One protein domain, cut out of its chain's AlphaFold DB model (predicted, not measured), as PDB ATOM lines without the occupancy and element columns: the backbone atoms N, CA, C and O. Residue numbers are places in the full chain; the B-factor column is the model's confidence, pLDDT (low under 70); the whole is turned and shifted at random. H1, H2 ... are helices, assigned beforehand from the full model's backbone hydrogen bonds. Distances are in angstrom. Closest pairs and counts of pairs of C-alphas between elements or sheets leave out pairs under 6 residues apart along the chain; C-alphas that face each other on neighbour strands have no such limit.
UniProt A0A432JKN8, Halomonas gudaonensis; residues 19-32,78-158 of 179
ATOM      1  N   THR A  19     192.179 134.330 164.476       85.19
ATOM      2  CA  THR A  19     193.102 134.108 165.608       85.19
ATOM      3  C   THR A  19     193.717 135.419 166.123       85.19
ATOM      4  O   THR A  19     194.200 135.461 167.256       85.19
ATOM      5  N   PHE A  20     193.606 136.500 165.334       87.50
ATOM      6  CA  PHE A  20     193.743 137.900 165.734       87.50
ATOM      7  C   PHE A  20     193.130 138.218 167.105       87.50
ATOM      8  O   PHE A  20     193.785 138.881 167.903       87.50
ATOM      9  N   ALA A  21     191.930 137.717 167.424       88.06
ATOM     10  CA  ALA A  21     191.253 138.040 168.681       88.06
ATOM     11  C   ALA A  21     192.096 137.682 169.918       88.06
ATOM     12  O   ALA A  21     192.187 138.462 170.863       88.06
ATOM     13  N   LYS A  22     192.803 136.543 169.890       87.50
ATOM     14  CA  LYS A  22     193.691 136.135 170.993       87.50
ATOM     15  C   LYS A  22     194.860 137.104 171.169       87.50
ATOM     16  O   LYS A  22     195.231 137.422 172.294       87.50
ATOM     17  N   ALA A  23     195.449 137.567 170.067       87.44
ATOM     18  CA  ALA A  23     196.524 138.556 170.106       87.44
ATOM     19  C   ALA A  23     196.009 139.923 170.576       87.44
ATOM     20  O   ALA A  23     196.645 140.560 171.411       87.44
ATOM     21  N   TRP A  24     194.825 140.314 170.106       89.31
ATOM     22  CA  TRP A  24     194.134 141.533 170.503       89.31
ATOM     23  C   TRP A  24     193.895 141.575 172.017       89.31
ATOM     24  O   TRP A  24     194.308 142.533 172.661       89.31
ATOM     25  N   HIS A  25     193.335 140.508 172.603       87.56
ATOM     26  CA  HIS A  25     193.120 140.421 174.052       87.56
ATOM     27  C   HIS A  25     194.430 140.465 174.847       87.56
ATOM     28  O   HIS A  25     194.494 141.144 175.865       87.56
ATOM     29  N   ARG A  26     195.493 139.793 174.376       87.12
ATOM     30  CA  ARG A  26     196.807 139.788 175.049       87.12
ATOM     31  C   ARG A  26     197.494 141.153 175.065       87.12
ATOM     32  O   ARG A  26     198.237 141.446 175.991       87.12
ATOM     33  N   GLN A  27     197.305 141.953 174.019       84.06
ATOM     34  CA  GLN A  27     197.979 143.247 173.860       84.06
ATOM     35  C   GLN A  27     197.150 144.424 174.385       84.06
ATOM     36  O   GLN A  27     197.648 145.552 174.465       84.06
ATOM     37  N   LEU A  28     195.874 144.196 174.696       84.94
ATOM     38  CA  LEU A  28     194.983 145.237 175.166       84.94
ATOM     39  C   LEU A  28     195.322 145.610 176.609       84.94
ATOM     40  O   LEU A  28     195.316 144.771 177.502       84.94
ATOM     41  N   THR A  29     195.559 146.897 176.846       81.56
ATOM     42  CA  THR A  29     195.763 147.445 178.189       81.56
ATOM     43  C   THR A  29     194.714 148.506 178.492       81.56
ATOM     44  O   THR A  29     194.252 149.215 177.592       81.56
ATOM     45  N   LEU A  30     194.355 148.670 179.771       75.25
ATOM     46  CA  LEU A  30     193.399 149.702 180.199       75.25
ATOM     47  C   LEU A  30     193.843 151.115 179.783       75.25
ATOM     48  O   LEU A  30     193.013 151.940 179.408       75.25
ATOM     49  N   GLN A  31     195.154 151.372 179.741       74.88
ATOM     50  CA  GLN A  31     195.715 152.630 179.237       74.88
ATOM     51  C   GLN A  31     195.341 152.902 177.770       74.88
ATOM     52  O   GLN A  31     194.998 154.030 177.419       74.88
ATOM     53  N   ARG A  32     195.324 151.871 176.911       76.69
ATOM     54  CA  ARG A  32     194.909 151.991 175.498       76.69
ATOM     55  C   ARG A  32     193.412 152.260 175.339       76.69
ATOM     56  O   ARG A  32     192.987 152.822 174.327       76.69
ATOM     57  N   PRO A  78     176.694 156.630 178.353       49.16
ATOM     58  CA  PRO A  78     175.891 155.517 177.857       49.16
ATOM     59  C   PRO A  78     175.839 154.395 178.908       49.16
ATOM     60  O   PRO A  78     176.257 153.279 178.651       49.16
ATOM     61  N   GLU A  79     175.377 154.689 180.119       47.16
ATOM     62  CA  GLU A  79     175.590 153.833 181.288       47.16
ATOM     63  C   GLU A  79     174.500 152.783 181.473       47.16
ATOM     64  O   GLU A  79     174.750 151.776 182.108       47.16
ATOM     65  N   ARG A  80     173.289 152.963 180.925       48.00
ATOM     66  CA  ARG A  80     172.172 152.043 181.244       48.00
ATOM     67  C   ARG A  80     171.568 151.279 180.075       48.00
ATOM     68  O   ARG A  80     171.040 150.193 180.271       48.00
ATOM     69  N   PHE A  81     171.625 151.811 178.856       49.72
ATOM     70  CA  PHE A  81     170.943 151.187 177.716       49.72
ATOM     71  C   PHE A  81     171.729 150.061 177.005       49.72
ATOM     72  O   PHE A  81     171.089 149.098 176.582       49.72
ATOM     73  N   PRO A  82     173.076 150.117 176.874       57.72
ATOM     74  CA  PRO A  82     173.833 149.015 176.278       57.72
ATOM     75  C   PRO A  82     173.916 147.789 177.192       57.72
ATOM     76  O   PRO A  82     173.801 146.671 176.703       57.72
ATOM     77  N   ALA A  83     174.066 147.996 178.504       58.25
ATOM     78  CA  ALA A  83     174.345 146.941 179.476       58.25
ATOM     79  C   ALA A  83     173.272 145.840 179.503       58.25
ATOM     80  O   ALA A  83     173.585 144.658 179.380       58.25
ATOM     81  N   PHE A  84     171.994 146.224 179.593       59.84
ATOM     82  CA  PHE A  84     170.894 145.264 179.722       59.84
ATOM     83  C   PHE A  84     170.741 144.364 178.488       59.84
ATOM     84  O   PHE A  84     170.620 143.149 178.614       59.84
ATOM     85  N   ARG A  85     170.796 144.933 177.274       70.44
ATOM     86  CA  ARG A  85     170.693 144.131 176.044       70.44
ATOM     87  C   ARG A  85     171.957 143.331 175.767       70.44
ATOM     88  O   ARG A  85     171.861 142.199 175.305       70.44
ATOM     89  N   ALA A  86     173.124 143.897 176.069       75.56
ATOM     90  CA  ALA A  86     174.388 143.214 175.859       75.56
ATOM     91  C   ALA A  86     174.500 141.956 176.743       75.56
ATOM     92  O   ALA A  86     174.966 140.933 176.261       75.56
ATOM     93  N   ARG A  87     173.954 141.956 177.971       82.75
ATOM     94  CA  ARG A  87     173.909 140.761 178.843       82.75
ATOM     95  C   ARG A  87     173.152 139.566 178.247       82.75
ATOM     96  O   ARG A  87     173.499 138.424 178.529       82.75
ATOM     97  N   HIS A  88     172.145 139.814 177.412       84.50
ATOM     98  CA  HIS A  88     171.367 138.767 176.736       84.50
ATOM     99  C   HIS A  88     171.772 138.563 175.270       84.50
ATOM    100  O   HIS A  88     171.147 137.775 174.560       84.50
ATOM    101  N   TYR A  89     172.825 139.247 174.812       84.94
ATOM    102  CA  TYR A  89     173.225 139.272 173.409       84.94
ATOM    103  C   TYR A  89     173.482 137.873 172.844       84.94
ATOM    104  O   TYR A  89     172.957 137.531 171.788       84.94
ATOM    105  N   SER A  90     174.208 137.033 173.589       85.75
ATOM    106  CA  SER A  90     174.541 135.668 173.163       85.75
ATOM    107  C   SER A  90     173.309 134.807 172.870       85.75
ATOM    108  O   SER A  90     173.384 133.952 171.999       85.75
ATOM    109  N   ALA A  91     172.195 135.014 173.578       86.44
ATOM    110  CA  ALA A  91     170.981 134.217 173.405       86.44
ATOM    111  C   ALA A  91     170.052 134.771 172.313       86.44
ATOM    112  O   ALA A  91     169.183 134.059 171.822       86.44
ATOM    113  N   GLN A  92     170.192 136.051 171.958       85.00
ATOM    114  CA  GLN A  92     169.241 136.744 171.084       85.00
ATOM    115  C   GLN A  92     169.791 137.047 169.691       85.00
ATOM    116  O   GLN A  92     168.999 137.326 168.794       85.00
ATOM    117  N   ARG A  93     171.116 137.015 169.499       82.88
ATOM    118  CA  ARG A  93     171.776 137.447 168.254       82.88
ATOM    119  C   ARG A  93     171.354 136.659 167.010       82.88
ATOM    120  O   ARG A  93     171.323 137.234 165.929       82.88
ATOM    121  N   ASP A  94     171.017 135.380 167.176       86.38
ATOM    122  CA  ASP A  94     170.739 134.465 166.061       86.38
ATOM    123  C   ASP A  94     169.271 134.546 165.598       86.38
ATOM    124  O   ASP A  94     168.886 133.946 164.598       86.38
ATOM    125  N   PHE A  95     168.444 135.328 166.301       83.56
ATOM    126  CA  PHE A  95     167.020 135.475 166.021       83.56
ATOM    127  C   PHE A  95     166.734 136.859 165.417       83.56
ATOM    128  O   PHE A  95     166.689 137.846 166.155       83.56
ATOM    129  N   PRO A  96     166.471 136.972 164.100       78.94
ATOM    130  CA  PRO A  96     166.267 138.266 163.437       78.94
ATOM    131  C   PRO A  96     165.015 139.010 163.925       78.94
ATOM    132  O   PRO A  96     164.944 140.235 163.835       78.94
ATOM    133  N   CYS A  97     164.029 138.288 164.466       77.44
ATOM    134  CA  CYS A  97     162.836 138.870 165.081       77.44
ATOM    135  C   CYS A  97     163.134 139.592 166.409       77.44
ATOM    136  O   CYS A  97     162.371 140.471 166.820       77.44
ATOM    137  N   ASN A  98     164.253 139.272 167.064       72.56
ATOM    138  CA  ASN A  98     164.664 139.921 168.296       72.56
ATOM    139  C   ASN A  98     165.443 141.199 167.972       72.56
ATOM    140  O   ASN A  98     166.379 141.209 167.175       72.56
ATOM    141  N   LYS A  99     165.130 142.300 168.667       63.22
ATOM    142  CA  LYS A  99     165.924 143.545 168.613       63.22
ATOM    143  C   LYS A  99     167.235 143.403 169.414       63.22
ATOM    144  O   LYS A  99     167.543 144.254 170.254       63.22
ATOM    145  N   GLY A 100     167.975 142.321 169.164       53.56
ATOM    146  CA  GLY A 100     169.220 141.943 169.835       53.56
ATOM    147  C   GLY A 100     170.431 142.772 169.402       53.56
ATOM    148  O   GLY A 100     171.435 142.807 170.106       53.56
ATOM    149  N   ALA A 101     170.338 143.506 168.289       56.91
ATOM    150  CA  ALA A 101     171.412 144.384 167.840       56.91
ATOM    151  C   ALA A 101     171.579 145.586 168.788       56.91
ATOM    152  O   ALA A 101     170.773 146.522 168.808       56.91
ATOM    153  N   VAL A 102     172.668 145.582 169.559       61.56
ATOM    154  CA  VAL A 102     173.130 146.739 170.338       61.56
ATOM    155  C   VAL A 102     173.816 147.717 169.379       61.56
ATOM    156  O   VAL A 102     175.038 147.844 169.337       61.56
ATOM    157  N   ALA A 103     173.025 148.394 168.546       55.44
ATOM    158  CA  ALA A 103     173.514 149.537 167.788       55.44
ATOM    159  C   ALA A 103     173.629 150.729 168.746       55.44
ATOM    160  O   ALA A 103     172.621 151.215 169.260       55.44
ATOM    161  N   LEU A 104     174.854 151.197 168.996       61.50
ATOM    162  CA  LEU A 104     175.110 152.437 169.730       61.50
ATOM    163  C   LEU A 104     175.444 153.559 168.737       61.50
ATOM    164  O   LEU A 104     176.623 153.796 168.459       61.50
ATOM    165  N   PRO A 105     174.437 154.249 168.168       54.03
ATOM    166  CA  PRO A 105     174.692 155.398 167.312       54.03
ATOM    167  C   PRO A 105     175.454 156.471 168.104       54.03
ATOM    168  O   PRO A 105     175.048 156.873 169.192       54.03
ATOM    169  N   GLY A 106     176.595 156.906 167.567       60.16
ATOM    170  CA  GLY A 106     177.427 157.960 168.158       60.16
ATOM    171  C   GLY A 106     178.416 157.515 169.243       60.16
ATOM    172  O   GLY A 106     179.218 158.341 169.675       60.16
ATOM    173  N   ALA A 107     178.424 156.241 169.660       68.81
ATOM    174  CA  ALA A 107     179.444 155.732 170.578       68.81
ATOM    175  C   ALA A 107     180.716 155.313 169.828       68.81
ATOM    176  O   ALA A 107     180.688 154.640 168.794       68.81
ATOM    177  N   THR A 108     181.870 155.695 170.367       77.12
ATOM    178  CA  THR A 108     183.161 155.219 169.872       77.12
ATOM    179  C   THR A 108     183.441 153.802 170.367       77.12
ATOM    180  O   THR A 108     182.969 153.377 171.415       77.12
ATOM    181  N   PHE A 109     184.302 153.085 169.642       81.25
ATOM    182  CA  PHE A 109     184.754 151.743 170.022       81.25
ATOM    183  C   PHE A 109     185.253 151.647 171.475       81.25
ATOM    184  O   PHE A 109     184.916 150.708 172.183       81.25
ATOM    185  N   ARG A 110     186.040 152.637 171.924       82.38
ATOM    186  CA  ARG A 110     186.600 152.650 173.284       82.38
ATOM    187  C   ARG A 110     185.510 152.842 174.333       82.38
ATOM    188  O   ARG A 110     185.523 152.138 175.331       82.38
ATOM    189  N   GLN A 111     184.539 153.717 174.070       80.25
ATOM    190  CA  GLN A 111     183.387 153.904 174.958       80.25
ATOM    191  C   GLN A 111     182.560 152.622 175.095       80.25
ATOM    192  O   GLN A 111     182.122 152.310 176.197       80.25
ATOM    193  N   CYS A 112     182.391 151.852 174.014       82.50
ATOM    194  CA  CYS A 112     181.724 150.551 174.081       82.50
ATOM    195  C   CYS A 112     182.463 149.577 175.010       82.50
ATOM    196  O   CYS A 112     181.838 148.959 175.863       82.50
ATOM    197  N   LEU A 113     183.790 149.470 174.885       85.75
ATOM    198  CA  LEU A 113     184.586 148.580 175.737       85.75
ATOM    199  C   LEU A 113     184.617 149.038 177.198       85.75
ATOM    200  O   LEU A 113     184.522 148.209 178.094       85.75
ATOM    201  N   GLN A 114     184.701 150.346 177.448       84.00
ATOM    202  CA  GLN A 114     184.623 150.896 178.803       84.00
ATOM    203  C   GLN A 114     183.276 150.593 179.468       84.00
ATOM    204  O   GLN A 114     183.248 150.265 180.648       84.00
ATOM    205  N   ALA A 115     182.175 150.645 178.711       81.12
ATOM    206  CA  ALA A 115     180.863 150.264 179.221       81.12
ATOM    207  C   ALA A 115     180.800 148.773 179.595       81.12
ATOM    208  O   ALA A 115     180.212 148.436 180.614       81.12
ATOM    209  N   VAL A 116     181.438 147.885 178.820       85.44
ATOM    210  CA  VAL A 116     181.524 146.459 179.189       85.44
ATOM    211  C   VAL A 116     182.367 146.261 180.438       85.44
ATOM    212  O   VAL A 116     181.931 145.565 181.341       85.44
ATOM    213  N   LEU A 117     183.538 146.899 180.521       86.62
ATOM    214  CA  LEU A 117     184.400 146.818 181.703       86.62
ATOM    215  C   LEU A 117     183.658 147.217 182.985       86.62
ATOM    216  O   LEU A 117     183.827 146.563 184.007       86.62
ATOM    217  N   ALA A 118     182.826 148.260 182.921       85.00
ATOM    218  CA  ALA A 118     182.034 148.724 184.060       85.00
ATOM    219  C   ALA A 118     180.927 147.737 184.485       85.00
ATOM    220  O   ALA A 118     180.507 147.755 185.635       85.00
ATOM    221  N   GLU A 119     180.459 146.889 183.570       84.56
ATOM    222  CA  GLU A 119     179.309 145.990 183.755       84.56
ATOM    223  C   GLU A 119     179.694 144.514 183.922       84.56
ATOM    224  O   GLU A 119     178.828 143.677 184.175       84.56
ATOM    225  N   ASN A 120     180.974 144.190 183.735       88.38
ATOM    226  CA  ASN A 120     181.501 142.829 183.657       88.38
ATOM    227  C   ASN A 120     182.737 142.647 184.552       88.38
ATOM    228  O   ASN A 120     183.714 142.016 184.148       88.38
ATOM    229  N   ASP A 121     182.726 143.291 185.722       86.38
ATOM    230  CA  ASP A 121     183.766 143.197 186.756       86.38
ATOM    231  C   ASP A 121     185.189 143.480 186.240       86.38
ATOM    232  O   ASP A 121     186.169 142.855 186.642       86.38
ATOM    233  N   GLY A 122     185.321 144.424 185.302       85.69
ATOM    234  CA  GLY A 122     186.608 144.785 184.705       85.69
ATOM    235  C   GLY A 122     187.152 143.777 183.686       85.69
ATOM    236  O   GLY A 122     188.281 143.950 183.222       85.69
ATOM    237  N   SER A 123     186.373 142.769 183.282       86.88
ATOM    238  CA  SER A 123     186.764 141.796 182.260       86.88
ATOM    239  C   SER A 123     186.115 142.068 180.902       86.88
ATOM    240  O   SER A 123     184.961 142.478 180.791       86.88
ATOM    241  N   LEU A 124     186.866 141.816 179.829       86.88
ATOM    242  CA  LEU A 124     186.382 141.863 178.440       86.88
ATOM    243  C   LEU A 124     186.312 140.480 177.784       86.88
ATOM    244  O   LEU A 124     185.724 140.348 176.714       86.88
ATOM    245  N   ALA A 125     186.952 139.477 178.383       87.38
ATOM    246  CA  ALA A 125     187.071 138.129 177.828       87.38
ATOM    247  C   ALA A 125     186.318 137.075 178.655       87.38
ATOM    248  O   ALA A 125     186.004 136.009 178.139       87.38
ATOM    249  N   GLU A 126     186.014 137.380 179.916       88.25
ATOM    250  CA  GLU A 126     185.408 136.464 180.887       88.25
ATOM    251  C   GLU A 126     184.187 137.122 181.539       88.25
ATOM    252  O   GLU A 126     183.944 138.303 181.313       88.25
ATOM    253  N   GLY A 127     183.409 136.384 182.333       88.69
ATOM    254  CA  GLY A 127     182.205 136.898 182.994       88.69
ATOM    255  C   GLY A 127     180.927 136.607 182.206       88.69
ATOM    256  O   GLY A 127     180.691 135.478 181.775       88.69
ATOM    257  N   ASN A 128     180.065 137.609 182.033       90.56
ATOM    258  CA  ASN A 128     178.769 137.425 181.388       90.56
ATOM    259  C   ASN A 128     178.917 137.069 179.895       90.56
ATOM    260  O   ASN A 128     179.446 137.851 179.105       90.56
ATOM    261  N   ALA A 129     178.358 135.922 179.493       89.38
ATOM    262  CA  ALA A 129     178.456 135.395 178.129       89.38
ATOM    263  C   ALA A 129     177.901 136.337 177.044       89.38
ATOM    264  O   ALA A 129     178.395 136.354 175.917       89.38
ATOM    265  N   GLY A 130     176.877 137.136 177.359       88.69
ATOM    266  CA  GLY A 130     176.350 138.135 176.436       88.69
ATOM    267  C   GLY A 130     177.327 139.289 176.224       88.69
ATOM    268  O   GLY A 130     177.597 139.664 175.082       88.69
ATOM    269  N   LEU A 131     177.903 139.808 177.312       88.31
ATOM    270  CA  LEU A 131     178.876 140.899 177.264       88.31
ATOM    271  C   LEU A 131     180.153 140.488 176.521       88.31
ATOM    272  O   LEU A 131     180.597 141.220 175.637       88.31
ATOM    273  N   THR A 132     180.701 139.304 176.805       90.44
ATOM    274  CA  THR A 132     181.892 138.784 176.111       90.44
ATOM    275  C   THR A 132     181.616 138.498 174.635       90.44
ATOM    276  O   THR A 132     182.425 138.852 173.776       90.44
ATOM    277  N   SER A 133     180.438 137.956 174.304       89.62
ATOM    278  CA  SER A 133     180.011 137.775 172.910       89.62
ATOM    279  C   SER A 133     179.893 139.110 172.176       89.62
ATOM    280  O   SER A 133     180.325 139.224 171.034       89.62
ATOM    281  N   TRP A 134     179.364 140.147 172.829       88.31
ATOM    282  CA  TRP A 134     179.283 141.478 172.232       88.31
ATOM    283  C   TRP A 134     180.669 142.108 172.025       88.31
ATOM    284  O   TRP A 134     180.924 142.707 170.979       88.31
ATOM    285  N   VAL A 135     181.601 141.920 172.968       89.75
ATOM    286  CA  VAL A 135     183.009 142.308 172.785       89.75
ATOM    287  C   VAL A 135     183.613 141.596 171.579       89.75
ATOM    288  O   VAL A 135     184.293 142.240 170.786       89.75
ATOM    289  N   ASN A 136     183.329 140.309 171.383       90.56
ATOM    290  CA  ASN A 136     183.834 139.565 170.233       90.56
ATOM    291  C   ASN A 136     183.383 140.177 168.889       90.56
ATOM    292  O   ASN A 136     184.189 140.289 167.968       90.56
ATOM    293  N   GLU A 137     182.147 140.676 168.790       89.50
ATOM    294  CA  GLU A 137     181.670 141.411 167.602       89.50
ATOM    295  C   GLU A 137     182.393 142.749 167.397       89.50
ATOM    296  O   GLU A 137     182.713 143.159 166.275       89.50
ATOM    297  N   LEU A 138     182.704 143.446 168.490       88.12
ATOM    298  CA  LEU A 138     183.531 144.646 168.430       88.12
ATOM    299  C   LEU A 138     184.942 144.300 167.917       88.12
ATOM    300  O   LEU A 138     185.469 145.003 167.051       88.12
ATOM    301  N   VAL A 139     185.534 143.199 168.382       90.44
ATOM    302  CA  VAL A 139     186.842 142.719 167.911       90.44
ATOM    303  C   VAL A 139     186.792 142.338 166.428       90.44
ATOM    304  O   VAL A 139     187.707 142.710 165.691       90.44
ATOM    305  N   TRP A 140     185.710 141.715 165.948       90.62
ATOM    306  CA  TRP A 140     185.471 141.481 164.515       90.62
ATOM    307  C   TRP A 140     185.529 142.768 163.691       90.62
ATOM    308  O   TRP A 140     186.177 142.810 162.642       90.62
ATOM    309  N   ARG A 141     184.928 143.856 164.178       89.31
ATOM    310  CA  ARG A 141     184.997 145.159 163.499       89.31
ATOM    311  C   ARG A 141     186.422 145.713 163.405       89.31
ATOM    312  O   ARG A 141     186.760 146.332 162.396       89.31
ATOM    313  N   GLU A 142     187.254 145.543 164.430       87.00
ATOM    314  CA  GLU A 142     188.667 145.951 164.353       87.00
ATOM    315  C   GLU A 142     189.464 145.013 163.436       87.00
ATOM    316  O   GLU A 142     190.301 145.492 162.672       87.00
ATOM    317  N   PHE A 143     189.160 143.712 163.432       90.75
ATOM    318  CA  PHE A 143     189.780 142.746 162.526       90.75
ATOM    319  C   PHE A 143     189.538 143.101 161.055       90.75
ATOM    320  O   PHE A 143     190.493 143.175 160.290       90.75
ATOM    321  N   TYR A 144     188.307 143.421 160.647       90.50
ATOM    322  CA  TYR A 144     188.046 143.812 159.255       90.50
ATOM    323  C   TYR A 144     188.767 145.101 158.849       90.50
ATOM    324  O   TYR A 144     189.232 145.221 157.717       90.50
ATOM    325  N   ARG A 145     188.931 146.057 159.770       89.31
ATOM    326  CA  ARG A 145     189.753 147.251 159.511       89.31
ATOM    327  C   ARG A 145     191.222 146.899 159.333       89.31
ATOM    328  O   ARG A 145     191.865 147.424 158.431       89.31
ATOM    329  N   HIS A 146     191.735 146.004 160.175       88.31
ATOM    330  CA  HIS A 146     193.088 145.468 160.057       88.31
ATOM    331  C   HIS A 146     193.293 144.762 158.712       88.31
ATOM    332  O   HIS A 146     194.311 144.988 158.065       88.31
ATOM    333  N   VAL A 147     192.308 143.981 158.255       90.69
ATOM    334  CA  VAL A 147     192.324 143.315 156.944       90.69
ATOM    335  C   VAL A 147     192.366 144.334 155.809       90.69
ATOM    336  O   VAL A 147     193.230 144.233 154.949       90.69
ATOM    337  N   VAL A 148     191.493 145.343 155.814       91.56
ATOM    338  CA  VAL A 148     191.456 146.362 154.750       91.56
ATOM    339  C   VAL A 148     192.780 147.121 154.631       91.56
ATOM    340  O   VAL A 148     193.229 147.397 153.520       91.56
ATOM    341  N   VAL A 149     193.432 147.430 155.754       90.50
ATOM    342  CA  VAL A 149     194.740 148.101 155.729       90.50
ATOM    343  C   VAL A 149     195.863 147.149 155.318       90.50
ATOM    344  O   VAL A 149     196.714 147.527 154.520       90.50
ATOM    345  N   GLY A 150     195.864 145.918 155.833       89.75
ATOM    346  CA  GLY A 150     196.893 144.923 155.528       89.75
ATOM    347  C   GLY A 150     196.818 144.346 154.119       89.75
ATOM    348  O   GLY A 150     197.828 143.909 153.574       89.75
ATOM    349  N   PHE A 151     195.630 144.358 153.519       91.75
ATOM    350  CA  PHE A 151     195.345 143.755 152.225       91.75
ATOM    351  C   PHE A 151     194.526 144.716 151.346       91.75
ATOM    352  O   PHE A 151     193.372 144.429 151.042       91.75
ATOM    353  N   PRO A 152     195.090 145.845 150.871       92.12
ATOM    354  CA  PRO A 152     194.318 146.886 150.177       92.12
ATOM    355  C   PRO A 152     193.578 146.431 148.909       92.12
ATOM    356  O   PRO A 152     192.643 147.098 148.465       92.12
ATOM    357  N   HIS A 153     193.982 145.307 148.306       92.31
ATOM    358  CA  HIS A 153     193.318 144.732 147.135       92.31
ATOM    359  C   HIS A 153     191.864 144.322 147.418       92.31
ATOM    360  O   HIS A 153     191.038 144.408 146.513       92.31
ATOM    361  N   VAL A 154     191.516 143.978 148.664       93.12
ATOM    362  CA  VAL A 154     190.137 143.607 149.042       93.12
ATOM    363  C   VAL A 154     189.136 144.741 148.814       93.12
ATOM    364  O   VAL A 154     187.950 144.501 148.622       93.12
ATOM    365  N   CYS A 155     189.608 145.989 148.793       93.50
ATOM    366  CA  CYS A 155     188.792 147.165 148.491       93.50
ATOM    367  C   CYS A 155     188.781 147.532 147.002       93.50
ATOM    368  O   CYS A 155     188.276 148.590 146.640       93.50
ATOM    369  N   ARG A 156     189.358 146.695 146.133       94.31
ATOM    370  CA  ARG A 156     189.495 146.935 144.687       94.31
ATOM    371  C   ARG A 156     188.799 145.853 143.864       94.31
ATOM    372  O   ARG A 156     189.320 145.430 142.836       94.31
ATOM    373  N   HIS A 157     187.648 145.381 144.348       92.62
ATOM    374  CA  HIS A 157     186.877 144.299 143.724       92.62
ATOM    375  C   HIS A 157     187.690 143.007 143.521       92.62
ATOM    376  O   HIS A 157     187.410 142.231 142.613       92.62
ATOM    377  N   GLN A 158     188.720 142.781 144.345       94.69
ATOM    378  CA  GLN A 158     189.506 141.548 144.320       94.69
ATOM    379  C   GLN A 158     189.112 140.661 145.500       94.69
ATOM    380  O   GLN A 158     188.949 141.176 146.614       94.69
TER     381      GLN A 158
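Overview. This is residues 19 to 32 and 78 to 158 of the 179 residues of a protein of Halomonas gudaonensis (UniProt A0A432JKN8). One long helix, H5, is the spine of this domain: the short helices H2 and H3 pack at its beginning, H4 folds alongside its first half as the other arm of a hairpin, and H1 packs crosswise on its middle. The far end of H5 sticks out with residues 148 to 154, which run into the short H6, and a long loop, residues 93 to 108, joins H3 to H4. The printed part has 95 residues with six named helices, H1 to H6 in order along the chain, and no named strand, and the class is all helix. It is only just compact, close to loose, with a radius of gyration of the C-alphas of 14.5 A and spans of 40 by 37 by 25 A.

Arrangement. Start at H1, residues 20 to 27, and look on to the hub H5, residues 129 to 150, which touches four helices. H1 touches residues 136 to 143 of H5 alone, about perpendicular at 78 degrees; the closest C-alphas, of Ala 21 and Val 139, are 6.5 A apart. After the cut, H2, residues 81 to 87, touches residues 129 to 134 of H5, about perpendicular at 78 degrees, and the closest C-alphas, of Arg 87 and Gly 130, are 4.3 A apart. H3, residues 89 to 92, touches the same residues of H5, with the C-alphas of Ser 90 and Gly 130 closest at 4.5 A; H2 and H3 meet only through their link. H4, residues 109 to 119, forms a helical hairpin with H5: they touch at a shallow tilt of 19 degrees, opposite ways, with the C-alphas of Val 116 and Leu 131 closest at 6.5 A. H2 touches H4 at a steep tilt of 67 degrees, only just short of perpendicular, with the C-alphas of Ala 83 and Glu 119 closest at 6.6 A. H6, residues 152 to 155, is close to H5 but not clearly touching; the closest C-alphas, of Val 148 and Val 154, are 6.5 A apart. H1 and H4 are apart. Every O i to N i+4 pair is within hydrogen-bond range in H1, H4 and H5, 2 of 3 are in H2, and H3 and H6 are too short for one.

Along the chain. Find C-alpha 20 at (193.743, 137.900, 165.734), where H1 begins its 10.6 A. H2 is 10.9 A long and H4 15.9 A. Find C-alpha 129 at (178.456, 135.395, 178.129); from there H5 runs 30.7 A to C-alpha 150 at (196.893, 144.923, 155.528).

Size, cuts and confidence. The C-alphas farthest apart, of Asp 121 and His 157, are 43.2 A apart. Residues 33 to 77 are not printed, and C-alphas 32 and 78 are 19.5 A apart across this cut. Of the links printed whole, H3 to H4 is long. The mean pLDDT of the printed part is 81.3; look for values under 70 at residues 78 to 84 and 99 to 107.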